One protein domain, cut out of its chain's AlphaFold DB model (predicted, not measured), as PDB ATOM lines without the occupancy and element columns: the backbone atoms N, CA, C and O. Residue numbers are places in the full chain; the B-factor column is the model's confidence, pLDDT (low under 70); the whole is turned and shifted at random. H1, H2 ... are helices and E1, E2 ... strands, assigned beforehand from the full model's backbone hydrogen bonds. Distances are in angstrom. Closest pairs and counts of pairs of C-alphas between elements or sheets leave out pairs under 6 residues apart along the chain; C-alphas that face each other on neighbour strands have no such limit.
ATOM      1  N   PRO A  49      54.634  -2.668 -35.225       85.06
ATOM      2  CA  PRO A  49      53.817  -1.587 -35.785       85.06
ATOM      3  C   PRO A  49      54.540  -0.699 -36.812       85.06
ATOM      4  O   PRO A  49      53.879  -0.099 -37.667       85.06
ATOM      5  N   GLU A  50      55.868  -0.640 -36.771       82.81
ATOM      6  CA  GLU A  50      56.731   0.040 -37.741       82.81
ATOM      7  C   GLU A  50      56.954  -0.771 -39.028       82.81
ATOM      8  O   GLU A  50      57.226  -0.191 -40.080       82.81
ATOM      9  N   ALA A  51      56.795  -2.098 -38.974       86.38
ATOM     10  CA  ALA A  51      57.045  -2.988 -40.108       86.38
ATOM     11  C   ALA A  51      55.793  -3.258 -40.958       86.38
ATOM     12  O   ALA A  51      55.897  -3.611 -42.134       86.38
ATOM     13  N   ARG A  52      54.592  -3.123 -40.382       88.06
ATOM     14  CA  ARG A  52      53.318  -3.452 -41.048       88.06
ATOM     15  C   ARG A  52      52.334  -2.311 -40.902       88.06
ATOM     16  O   ARG A  52      52.241  -1.753 -39.826       88.06
ATOM     17  N   MET A  53      51.559  -1.976 -41.935       91.38
ATOM     18  CA  MET A  53      50.468  -0.991 -41.810       91.38
ATOM     19  C   MET A  53      49.341  -1.540 -40.920       91.38
ATOM     20  O   MET A  53      49.110  -2.745 -40.915       91.38
ATOM     21  N   CYS A  54      48.635  -0.679 -40.182       88.62
ATOM     22  CA  CYS A  54      47.416  -1.084 -39.478       88.62
ATOM     23  C   CYS A  54      46.229  -1.260 -40.442       88.62
ATOM     24  O   CYS A  54      46.209  -0.691 -41.538       88.62
ATOM     25  N   ASP A  55      45.211  -2.008 -40.014       87.00
ATOM     26  CA  ASP A  55      44.046  -2.351 -40.847       87.00
ATOM     27  C   ASP A  55      43.222  -1.126 -41.273       87.00
ATOM     28  O   ASP A  55      42.652  -1.081 -42.365       87.00
ATOM     29  N   ASN A  56      43.205  -0.090 -40.435       86.75
ATOM     30  CA  ASN A  56      42.565   1.204 -40.671       86.75
ATOM     31  C   ASN A  56      43.570   2.298 -41.078       86.75
ATOM     32  O   ASN A  56      43.318   3.481 -40.877       86.75
ATOM     33  N   CYS A  57      44.716   1.929 -41.658       90.81
ATOM     34  CA  CYS A  57      45.718   2.899 -42.094       90.81
ATOM     35  C   CYS A  57      45.223   3.741 -43.282       90.81
ATOM     36  O   CYS A  57      44.941   3.194 -44.349       90.81
ATOM     37  N   ALA A  58      45.251   5.071 -43.149       91.62
ATOM     38  CA  ALA A  58      44.906   6.008 -44.225       91.62
ATOM     39  C   ALA A  58      45.788   5.856 -45.482       91.62
ATOM     40  O   ALA A  58      45.351   6.133 -46.597       91.62
ATOM     41  N   PHE A  59      47.024   5.369 -45.332       92.38
ATOM     42  CA  PHE A  59      47.974   5.198 -46.439       92.38
ATOM     43  C   PHE A  59      47.835   3.853 -47.171       92.38
ATOM     44  O   PHE A  59      48.471   3.661 -48.216       92.38
ATOM     45  N   ARG A  60      47.006   2.914 -46.680       92.06
ATOM     46  CA  ARG A  60      46.800   1.622 -47.358       92.06
ATOM     47  C   ARG A  60      46.099   1.820 -48.703       92.06
ATOM     48  O   ARG A  60      45.401   2.805 -48.940       92.06
ATOM     49  N   LYS A  61      46.286   0.894 -49.639       90.00
ATOM     50  CA  LYS A  61      45.530   0.922 -50.901       90.00
ATOM     51  C   LYS A  61      44.043   0.680 -50.604       90.00
ATOM     52  O   LYS A  61      43.719  -0.262 -49.891       90.00
ATOM     53  N   GLY A  62      43.166   1.517 -51.159       89.31
ATOM     54  CA  GLY A  62      41.719   1.413 -50.948       89.31
ATOM     55  C   GLY A  62      41.238   1.888 -49.572       89.31
ATOM     56  O   GLY A  62      40.144   1.512 -49.164       89.31
ATOM     57  N   SER A  63      42.039   2.673 -48.841       92.00
ATOM     58  CA  SER A  63      41.537   3.383 -47.666       92.00
ATOM     59  C   SER A  63      40.418   4.360 -48.061       92.00
ATOM     60  O   SER A  63      40.477   4.938 -49.152       92.00
ATOM     61  N   PRO A  64      39.416   4.583 -47.192       91.62
ATOM     62  CA  PRO A  64      38.404   5.614 -47.413       91.62
ATOM     63  C   PRO A  64      39.022   6.999 -47.639       91.62
ATOM     64  O   PRO A  64      38.570   7.742 -48.504       91.62
ATOM     65  N   GLU A  65      40.109   7.313 -46.930       91.88
ATOM     66  CA  GLU A  65      40.825   8.586 -47.049       91.88
ATOM     67  C   GLU A  65      41.419   8.784 -48.442       91.88
ATOM     68  O   GLU A  65      41.497   9.912 -48.896       91.88
ATOM     69  N   ARG A  66      41.810   7.711 -49.142       91.06
ATOM     70  CA  ARG A  66      42.310   7.791 -50.525       91.06
ATOM     71  C   ARG A  66      41.210   7.900 -51.571       91.06
ATOM     72  O   ARG A  66      41.510   8.261 -52.706       91.06
ATOM     73  N   ALA A  67      39.979   7.534 -51.223       91.94
ATOM     74  CA  ALA A  67      38.825   7.691 -52.101       91.94
ATOM     75  C   ALA A  67      38.266   9.123 -52.064       91.94
ATOM     76  O   ALA A  67      37.642   9.550 -53.032       91.94
ATOM     77  N   ASP A  68      38.509   9.857 -50.975       93.12
ATOM     78  CA  ASP A  68      38.125  11.256 -50.801       93.12
ATOM     79  C   ASP A  68      39.295  12.188 -51.178       93.12
ATOM     80  O   ASP A  68      40.302  12.223 -50.468       93.12
ATOM     81  N   PRO A  69      39.197  12.969 -52.272       91.12
ATOM     82  CA  PRO A  69      40.284  13.838 -52.717       91.12
ATOM     83  C   PRO A  69      40.690  14.909 -51.701       91.12
ATOM     84  O   PRO A  69      41.868  15.257 -51.635       91.12
ATOM     85  N   PHE A  70      39.741  15.433 -50.919       92.62
ATOM     86  CA  PHE A  70      40.007  16.506 -49.961       92.62
ATOM     87  C   PHE A  70      40.743  15.960 -48.744       92.62
ATOM     88  O   PHE A  70      41.815  16.454 -48.397       92.62
ATOM     89  N   ARG A  71      40.238  14.865 -48.171       88.00
ATOM     90  CA  ARG A  71      40.925  14.177 -47.068       88.00
ATOM     91  C   ARG A  71      42.282  13.640 -47.494       88.00
ATOM     92  O   ARG A  71      43.240  13.695 -46.726       88.00
ATOM     93  N   TRP A  72      42.389  13.133 -48.721       92.50
ATOM     94  CA  TRP A  72      43.674  12.678 -49.226       92.50
ATOM     95  C   TRP A  72      44.668  13.825 -49.370       92.50
ATOM     96  O   TRP A  72      45.836  13.633 -49.037       92.50
ATOM     97  N   ALA A  73      44.233  15.002 -49.831       91.19
ATOM     98  CA  ALA A  73      45.098  16.172 -49.941       91.19
ATOM     99  C   ALA A  73      45.720  16.527 -48.580       91.19
ATOM    100  O   ALA A  73      46.946  16.563 -48.484       91.19
ATOM    101  N   GLU A  74      44.899  16.646 -47.532       88.81
ATOM    102  CA  GLU A  74      45.341  16.919 -46.154       88.81
ATOM    103  C   GLU A  74      46.354  15.878 -45.653       88.81
ATOM    104  O   GLU A  74      47.439  16.205 -45.172       88.81
ATOM    105  N   VAL A  75      46.049  14.587 -45.820       88.31
ATOM    106  CA  VAL A  75      46.947  13.509 -45.376       88.31
ATOM    107  C   VAL A  75      48.243  13.499 -46.194       88.31
ATOM    108  O   VAL A  75      49.327  13.274 -45.651       88.31
ATOM    109  N   SER A  76      48.158  13.750 -47.500       91.56
ATOM    110  CA  SER A  76      49.306  13.742 -48.409       91.56
ATOM    111  C   SER A  76      50.240  14.935 -48.217       91.56
ATOM    112  O   SER A  76      51.432  14.812 -48.503       91.56
ATOM    113  N   GLU A  77      49.752  16.048 -47.666       93.12
ATOM    114  CA  GLU A  77      50.583  17.195 -47.302       93.12
ATOM    115  C   GLU A  77      51.702  16.776 -46.344       93.12
ATOM    116  O   GLU A  77      52.854  17.157 -46.542       93.12
ATOM    117  N   THR A  78      51.405  15.883 -45.392       92.06
ATOM    118  CA  THR A  78      52.407  15.341 -44.456       92.06
ATOM    119  C   THR A  78      53.525  14.562 -45.157       92.06
ATOM    120  O   THR A  78      54.653  14.500 -44.668       92.06
ATOM    121  N   ILE A  79      53.249  13.969 -46.326       92.88
ATOM    122  CA  ILE A  79      54.272  13.300 -47.141       92.88
ATOM    123  C   ILE A  79      55.201  14.348 -47.752       92.88
ATOM    124  O   ILE A  79      56.416  14.149 -47.764       92.88
ATOM    125  N   THR A  80      54.639  15.439 -48.273       92.69
ATOM    126  CA  THR A  80      55.381  16.491 -48.981       92.69
ATOM    127  C   THR A  80      56.189  17.353 -48.014       92.69
ATOM    128  O   THR A  80      57.381  17.556 -48.238       92.69
ATOM    129  N   SER A  81      55.580  17.789 -46.906       92.69
ATOM    130  CA  SER A  81      56.231  18.603 -45.872       92.69
ATOM    131  C   SER A  81      57.309  17.837 -45.102       92.69
ATOM    132  O   SER A  81      58.214  18.437 -44.530       92.69
ATOM    133  N   GLY A  82      57.227  16.503 -45.086       88.69
ATOM    134  CA  GLY A  82      58.118  15.651 -44.304       88.69
ATOM    135  C   GLY A  82      57.801  15.643 -42.808       88.69
ATOM    136  O   GLY A  82      58.548  15.028 -42.047       88.69
ATOM    137  N   GLN A  83      56.704  16.277 -42.383       88.44
ATOM    138  CA  GLN A  83      56.220  16.191 -41.011       88.44
ATOM    139  C   GLN A  83      55.842  14.745 -40.680       88.44
ATOM    140  O   GLN A  83      55.083  14.108 -41.411       88.44
ATOM    141  N   TYR A  84      56.354  14.234 -39.559       86.38
ATOM    142  CA  TYR A  84      56.049  12.877 -39.121       86.38
ATOM    143  C   TYR A  84      54.549  12.682 -38.902       86.38
ATOM    144  O   TYR A  84      53.893  13.453 -38.202       86.38
ATOM    145  N   PHE A  85      54.033  11.594 -39.469       87.19
ATOM    146  CA  PHE A  85      52.689  11.106 -39.204       87.19
ATOM    147  C   PHE A  85      52.772   9.870 -38.308       87.19
ATOM    148  O   PHE A  85      53.463   8.894 -38.621       87.19
ATOM    149  N   HIS A  86      52.041   9.888 -37.201       84.88
ATOM    150  CA  HIS A  86      52.042   8.814 -36.212       84.88
ATOM    151  C   HIS A  86      50.797   7.940 -36.349       84.88
ATOM    152  O   HIS A  86      49.750   8.400 -36.803       84.88
ATOM    153  N   CYS A  87      50.914   6.654 -36.012       83.75
ATOM    154  CA  CYS A  87      49.749   5.773 -36.015       83.75
ATOM    155  C   CYS A  87      48.813   6.168 -34.872       83.75
ATOM    156  O   CYS A  87      49.274   6.430 -33.769       83.75
ATOM    157  N   HIS A  88      47.504   6.181 -35.111       82.31
ATOM    158  CA  HIS A  88      46.521   6.427 -34.056       82.31
ATOM    159  C   HIS A  88      46.417   5.284 -33.041       82.31
ATOM    160  O   HIS A  88      45.932   5.495 -31.931       82.31
ATOM    161  N   LYS A  89      46.920   4.093 -33.385       85.88
ATOM    162  CA  LYS A  89      47.120   3.001 -32.431       85.88
ATOM    163  C   LYS A  89      48.213   3.381 -31.433       85.88
ATOM    164  O   LYS A  89      49.305   3.778 -31.826       85.88
ATOM    165  N   GLY A  90      47.900   3.294 -30.143       81.69
ATOM    166  CA  GLY A  90      48.797   3.685 -29.049       81.69
ATOM    167  C   GLY A  90      48.830   5.187 -28.725       81.69
ATOM    168  O   GLY A  90      49.349   5.564 -27.668       81.69
ATOM    169  N   LEU A  91      48.247   6.049 -29.570       84.31
ATOM    170  CA  LEU A  91      48.112   7.473 -29.260       84.31
ATOM    171  C   LEU A  91      47.001   7.718 -28.228       84.31
ATOM    172  O   LEU A  91      46.000   6.996 -28.208       84.31
ATOM    173  N   PRO A  92      47.157   8.744 -27.372       83.81
ATOM    174  CA  PRO A  92      46.136   9.097 -26.405       83.81
ATOM    175  C   PRO A  92      44.859   9.561 -27.113       83.81
ATOM    176  O   PRO A  92      44.848  10.528 -27.882       83.81
ATOM    177  N   ALA A  93      43.780   8.863 -26.795       83.44
ATOM    178  CA  ALA A  93      42.412   9.222 -27.093       83.44
ATOM    179  C   ALA A  93      41.891  10.156 -25.994       83.44
ATOM    180  O   ALA A  93      41.926   9.816 -24.809       83.44
ATOM    181  N   LYS A  94      41.382  11.324 -26.380       79.62
ATOM    182  CA  LYS A  94      40.593  12.189 -25.502       79.62
ATOM    183  C   LYS A  94      39.124  11.917 -25.760       79.62
ATOM    184  O   LYS A  94      38.667  12.048 -26.894       79.62
ATOM    185  N   LEU A  95      38.414  11.537 -24.704       71.69
ATOM    186  CA  LEU A  95      36.961  11.508 -24.712       71.69
ATOM    187  C   LEU A  95      36.469  12.946 -24.618       71.69
ATOM    188  O   LEU A  95      36.756  13.641 -23.644       71.69
ATOM    189  N   ASP A  96      35.757  13.382 -25.643       72.25
ATOM    190  CA  ASP A  96      35.009  14.623 -25.590       72.25
ATOM    191  C   ASP A  96      33.727  14.389 -24.776       72.25
ATOM    192  O   ASP A  96      32.897  13.540 -25.124       72.25
ATOM    193  N   ALA A  97      33.603  15.122 -23.667       64.75
ATOM    194  CA  ALA A  97      32.472  15.027 -22.750       64.75
ATOM    195  C   ALA A  97      31.143  15.407 -23.422       64.75
ATOM    196  O   ALA A  97      30.102  14.876 -23.034       64.75
ATOM    197  N   ASP A  98      31.187  16.257 -24.452       66.44
ATOM    198  CA  ASP A  98      29.996  16.828 -25.080       66.44
ATOM    199  C   ASP A  98      29.543  16.049 -26.324       66.44
ATOM    200  O   ASP A  98      28.394  16.173 -26.748       66.44
ATOM    201  N   SER A  99      30.416  15.225 -26.917       55.72
ATOM    202  CA  SER A  99      30.134  14.581 -28.210       55.72
ATOM    203  C   SER A  99      30.315  13.061 -28.250       55.72
ATOM    204  O   SER A  99      30.096  12.462 -29.305       55.72
ATOM    205  N   LEU A 100      30.709  12.412 -27.141       53.88
ATOM    206  CA  LEU A 100      31.133  10.995 -27.115       53.88
ATOM    207  C   LEU A 100      32.177  10.663 -28.202       53.88
ATOM    208  O   LEU A 100      32.390   9.495 -28.544       53.88
ATOM    209  N   SER A 101      32.818  11.686 -28.773       57.81
ATOM    210  CA  SER A 101      33.801  11.525 -29.826       57.81
ATOM    211  C   SER A 101      35.171  11.309 -29.205       57.81
ATOM    212  O   SER A 101      35.488  11.801 -28.118       57.81
ATOM    213  N   VAL A 102      35.982  10.510 -29.890       61.75
ATOM    214  CA  VAL A 102      37.365  10.277 -29.504       61.75
ATOM    215  C   VAL A 102      38.245  11.085 -30.437       61.75
ATOM    216  O   VAL A 102      38.311  10.799 -31.632       61.75
ATOM    217  N   SER A 103      38.930  12.087 -29.889       65.38
ATOM    218  CA  SER A 103      39.971  12.810 -30.617       65.38
ATOM    219  C   SER A 103      41.338  12.237 -30.268       65.38
ATOM    220  O   SER A 103      41.666  11.997 -29.104       65.38
ATOM    221  N   ILE A 104      42.146  11.994 -31.292       69.25
ATOM    222  CA  ILE A 104      43.526  11.551 -31.119       69.25
ATOM    223  C   ILE A 104      44.378  12.806 -30.981       69.25
ATOM    224  O   ILE A 104      44.391  13.654 -31.872       69.25
ATOM    225  N   SER A 105      45.065  12.948 -29.850       63.34
ATOM    226  CA  SER A 105      45.982  14.075 -29.677       63.34
ATOM    227  C   SER A 105      47.320  13.786 -30.357       63.34
ATOM    228  O   SER A 105      47.776  12.636 -30.329       63.34
ATOM    229  N   PRO A 106      47.979  14.810 -30.933       61.72
ATOM    230  CA  PRO A 106      49.365  14.689 -31.347       61.72
ATOM    231  C   PRO A 106      50.207  14.173 -30.178       61.72
ATOM    232  O   PRO A 106      49.929  14.520 -29.024       61.72
ATOM    233  N   PRO A 107      51.216  13.345 -30.455       63.06
ATOM    234  CA  PRO A 107      52.097  12.853 -29.414       63.06
ATOM    235  C   PRO A 107      52.781  14.013 -28.693       63.06
ATOM    236  O   PRO A 107      53.483  14.808 -29.316       63.06
ATOM    237  N   ASP A 108      52.619  14.081 -27.376       64.62
ATOM    238  CA  ASP A 108      53.554  14.835 -26.553       64.62
ATOM    239  C   ASP A 108      54.887  14.060 -26.563       64.62
ATOM    240  O   ASP A 108      54.899  12.880 -26.194       64.62
ATOM    241  N   PRO A 109      56.008  14.670 -26.995       57.38
ATOM    242  CA  PRO A 109      57.307  13.999 -27.060       57.38
ATOM    243  C   PRO A 109      57.812  13.511 -25.692       57.38
ATOM    244  O   PRO A 109      58.719  12.683 -25.638       57.38
ATOM    245  N   THR A 110      57.232  13.999 -24.592       57.56
ATOM    246  CA  THR A 110      57.508  13.545 -23.222       57.56
ATOM    247  C   THR A 110      56.610  12.385 -22.780       57.56
ATOM    248  O   THR A 110      56.921  11.704 -21.804       57.56
ATOM    249  N   GLN A 111      55.524  12.106 -23.510       56.53
ATOM    250  CA  GLN A 111      54.528  11.095 -23.163       56.53
ATOM    251  C   GLN A 111      54.611   9.840 -24.049       56.53
ATOM    252  O   GLN A 111      53.650   9.468 -24.729       56.53
ATOM    253  N   GLY A 112      55.727   9.117 -23.939       58.06
ATOM    254  CA  GLY A 112      55.786   7.683 -24.247       58.06
ATOM    255  C   GLY A 112      56.175   7.263 -25.669       58.06
ATOM    256  O   GLY A 112      56.676   8.047 -26.476       58.06
ATOM    257  N   ARG A 113      55.981   5.964 -25.940       64.00
ATOM    258  CA  ARG A 113      56.340   5.247 -27.175       64.00
ATOM    259  C   ARG A 113      55.391   5.622 -28.309       64.00
ATOM    260  O   ARG A 113      54.335   5.024 -28.489       64.00
ATOM    261  N   VAL A 114      55.784   6.606 -29.106       69.75
ATOM    262  CA  VAL A 114      54.999   7.015 -30.269       69.75
ATOM    263  C   VAL A 114      55.653   6.469 -31.527       69.75
ATOM    264  O   VAL A 114      56.697   6.945 -31.971       69.75
ATOM    265  N   THR A 115      55.012   5.477 -32.136       78.38
ATOM    266  CA  THR A 115      55.504   4.875 -33.374       78.38
ATOM    267  C   THR A 115      55.090   5.705 -34.581       78.38
ATOM    268  O   THR A 115      53.918   6.064 -34.750       78.38
ATOM    269  N   VAL A 116      56.053   6.010 -35.449       86.19
ATOM    270  CA  VAL A 116      55.758   6.583 -36.766       86.19
ATOM    271  C   VAL A 116      54.924   5.574 -37.556       86.19
ATOM    272  O   VAL A 116      55.161   4.368 -37.508       86.19
ATOM    273  N   CYS A 117      53.920   6.057 -38.283       89.94
ATOM    274  CA  CYS A 117      53.059   5.199 -39.081       89.94
ATOM    275  C   CYS A 117      53.862   4.511 -40.197       89.94
ATOM    276  O   CYS A 117      54.391   5.179 -41.088       89.94
ATOM    277  N   ALA A 118      53.878   3.173 -40.207       91.94
ATOM    278  CA  ALA A 118      54.512   2.378 -41.265       91.94
ATOM    279  C   ALA A 118      53.991   2.738 -42.670       91.94
ATOM    280  O   ALA A 118      54.749   2.787 -43.638       91.94
ATOM    281  N   GLY A 119      52.691   3.043 -42.778       93.25
ATOM    282  CA  GLY A 119      52.070   3.475 -44.028       93.25
ATOM    283  C   GLY A 119      52.603   4.813 -44.534       93.25
ATOM    284  O   GLY A 119      52.920   4.946 -45.717       93.25
ATOM    285  N   TRP A 120      52.771   5.775 -43.626       94.06
ATOM    286  CA  TRP A 120      53.375   7.064 -43.951       94.06
ATOM    287  C   TRP A 120      54.854   6.915 -44.313       94.06
ATOM    288  O   TRP A 120      55.280   7.467 -45.323       94.06
ATOM    289  N   LEU A 121      55.624   6.115 -43.562       93.75
ATOM    290  CA  LEU A 121      57.036   5.849 -43.865       93.75
ATOM    291  C   LEU A 121      57.207   5.280 -45.275       93.75
ATOM    292  O   LEU A 121      58.013   5.789 -46.056       93.75
ATOM    293  N   ALA A 122      56.409   4.272 -45.633       93.88
ATOM    294  CA  ALA A 122      56.426   3.693 -46.971       93.88
ATOM    295  C   ALA A 122      56.092   4.738 -48.052       93.88
ATOM    296  O   ALA A 122      56.777   4.816 -49.077       93.88
ATOM    297  N   ALA A 123      55.074   5.574 -47.815       93.88
ATOM    298  CA  ALA A 123      54.681   6.637 -48.736       93.88
ATOM    299  C   ALA A 123      55.769   7.716 -48.887       93.88
ATOM    300  O   ALA A 123      56.075   8.127 -50.010       93.88
ATOM    301  N   ARG A 124      56.409   8.124 -47.785       94.69
ATOM    302  CA  ARG A 124      57.506   9.099 -47.771       94.69
ATOM    303  C   ARG A 124      58.739   8.573 -48.493       94.69
ATOM    304  O   ARG A 124      59.294   9.287 -49.324       94.69
ATOM    305  N   ILE A 125      59.126   7.316 -48.269       94.38
ATOM    306  CA  ILE A 125      60.232   6.678 -49.002       94.38
ATOM    307  C   ILE A 125      59.946   6.680 -50.507       94.38
ATOM    308  O   ILE A 125      60.821   7.031 -51.300       94.38
ATOM    309  N   ALA A 126      58.726   6.316 -50.916       94.25
ATOM    310  CA  ALA A 126      58.338   6.333 -52.324       94.25
ATOM    311  C   ALA A 126      58.388   7.748 -52.925       94.25
ATOM    312  O   ALA A 126      58.851   7.918 -54.051       94.25
ATOM    313  N   HIS A 127      57.957   8.764 -52.177       94.56
ATOM    314  CA  HIS A 127      58.036  10.161 -52.597       94.56
ATOM    315  C   HIS A 127      59.490  10.641 -52.748       94.56
ATOM    316  O   HIS A 127      59.844  11.174 -53.796       94.56
ATOM    317  N   CYS A 128      60.364  10.370 -51.774       94.44
ATOM    318  CA  CYS A 128      61.785  10.723 -51.863       94.44
ATOM    319  C   CYS A 128      62.485  10.045 -53.051       94.44
ATOM    320  O   CYS A 128      63.317  10.663 -53.707       94.44
ATOM    321  N   LYS A 129      62.136   8.786 -53.360       95.75
ATOM    322  CA  LYS A 129      62.655   8.089 -54.551       95.75
ATOM    323  C   LYS A 129      62.232   8.771 -55.854       95.75
ATOM    324  O   LYS A 129      63.029   8.816 -56.780       95.75
ATOM    325  N   LYS A 130      61.005   9.299 -55.921       94.06
ATOM    326  CA  LYS A 130      60.517  10.041 -57.095       94.06
ATOM    327  C   LYS A 130      61.250  11.364 -57.286       94.06
ATOM    328  O   LYS A 130      61.609  11.660 -58.415       94.06
ATOM    329  N   ILE A 131      61.493  12.113 -56.205       93.62
ATOM    330  CA  ILE A 131      62.276  13.360 -56.266       93.62
ATOM    331  C   ILE A 131      63.671  13.071 -56.823       93.62
ATOM    332  O   ILE A 131      64.045  13.651 -57.829       93.62
ATOM    333  N   LYS A 132      64.384  12.096 -56.244       92.69
ATOM    334  CA  LYS A 132      65.742  11.730 -56.683       92.69
ATOM    335  C   LYS A 132      65.841  11.242 -58.128       92.69
ATOM    336  O   LYS A 132      66.910  11.298 -58.707       92.69
ATOM    337  N   ALA A 133      64.769  10.675 -58.675       90.81
ATOM    338  CA  ALA A 133      64.741  10.210 -60.061       90.81
ATOM    339  C   ALA A 133      64.424  11.333 -61.065       90.81
ATOM    340  O   ALA A 133      64.529  11.109 -62.267       90.81
ATOM    341  N   ALA A 134      63.966  12.489 -60.578       86.12
ATOM    342  CA  ALA A 134      63.682  13.675 -61.380       86.12
ATOM    343  C   ALA A 134      64.842  14.691 -61.374       86.12
ATOM    344  O   ALA A 134      64.775  15.671 -62.114       86.12
ATOM    345  N   GLU A 135      65.855  14.458 -60.534       75.62
ATOM    346  CA  GLU A 135      67.152  15.152 -60.506       75.62
ATOM    347  C   GLU A 135      68.117  14.537 -61.528       75.62
ATOM    348  O   GLU A 135      68.846  15.319 -62.179       75.62
TER     349      GLU A 135
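This is residues 49 to 135 of the 135 residues of an uncharacterized protein of Roseicitreum antarcticum (UniProt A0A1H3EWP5). Look first for a long helix, H3, at one end of an elongated shape and a small two-stranded hairpin, E1 and E2, at the other, with loops between them. H2 comes in from the side, its residues 79 to 80 meeting H3 steeply, while the short H1 makes a corner at the other end of H2; residues 129 to 135, mostly the last part of H3, stick out. The printed part has 87 residues, in the order H1, H2, E1, E2, H3; it is mostly helix, with under half of the residues in named elements, and the sheet, order E1 - E2, is antiparallel. It is only just loose, close to compact, with a radius of gyration of the C-alphas of 14.5 A, and spans 51 by 31 by 22 A.

From Pro 49, pass residues 49 to 63, with no named element, and find C-alpha 64 at (38.404, 5.614, -47.413), where H1 begins, residues 64 to 67. H2 is residues 69 to 81, 18.0 A long. E1 is residues 93 to 95 and E2 residues 102 to 104. H3, residues 118 to 134, runs 24.8 A to C-alpha 134 at (63.682, 13.675, -61.380).

H1 and H2 only just touch, only at the corner, with 3 pairs of C-alphas within 8 A, the closest those of Arg 66 and Trp 72, 5.2 A. H2 touches H3 with residues 79 to 80 alone; the closest C-alphas, of Ile 79 and Arg 124, are 5.3 A apart. Their steep tilt is 69 degrees, only just short of about perpendicular, the same way. In the hairpin of E1 and E2, at 146 degrees, N 94 and O 103 are 2.8 A apart, within hydrogen-bond range. H1 and H3 are apart. Every O i to N i+4 pair is within range in H3, 7 of 9 in H2; H1 is too short for one.

The C-alphas farthest apart, of Asp 98 and Glu 135, are 51.4 A apart. The printed part has no cut; the links H2 to E1 and E2 to H3 are long. Look for low confidence at residues 97 to 114, under 70; the mean pLDDT of the printed part is 83.4.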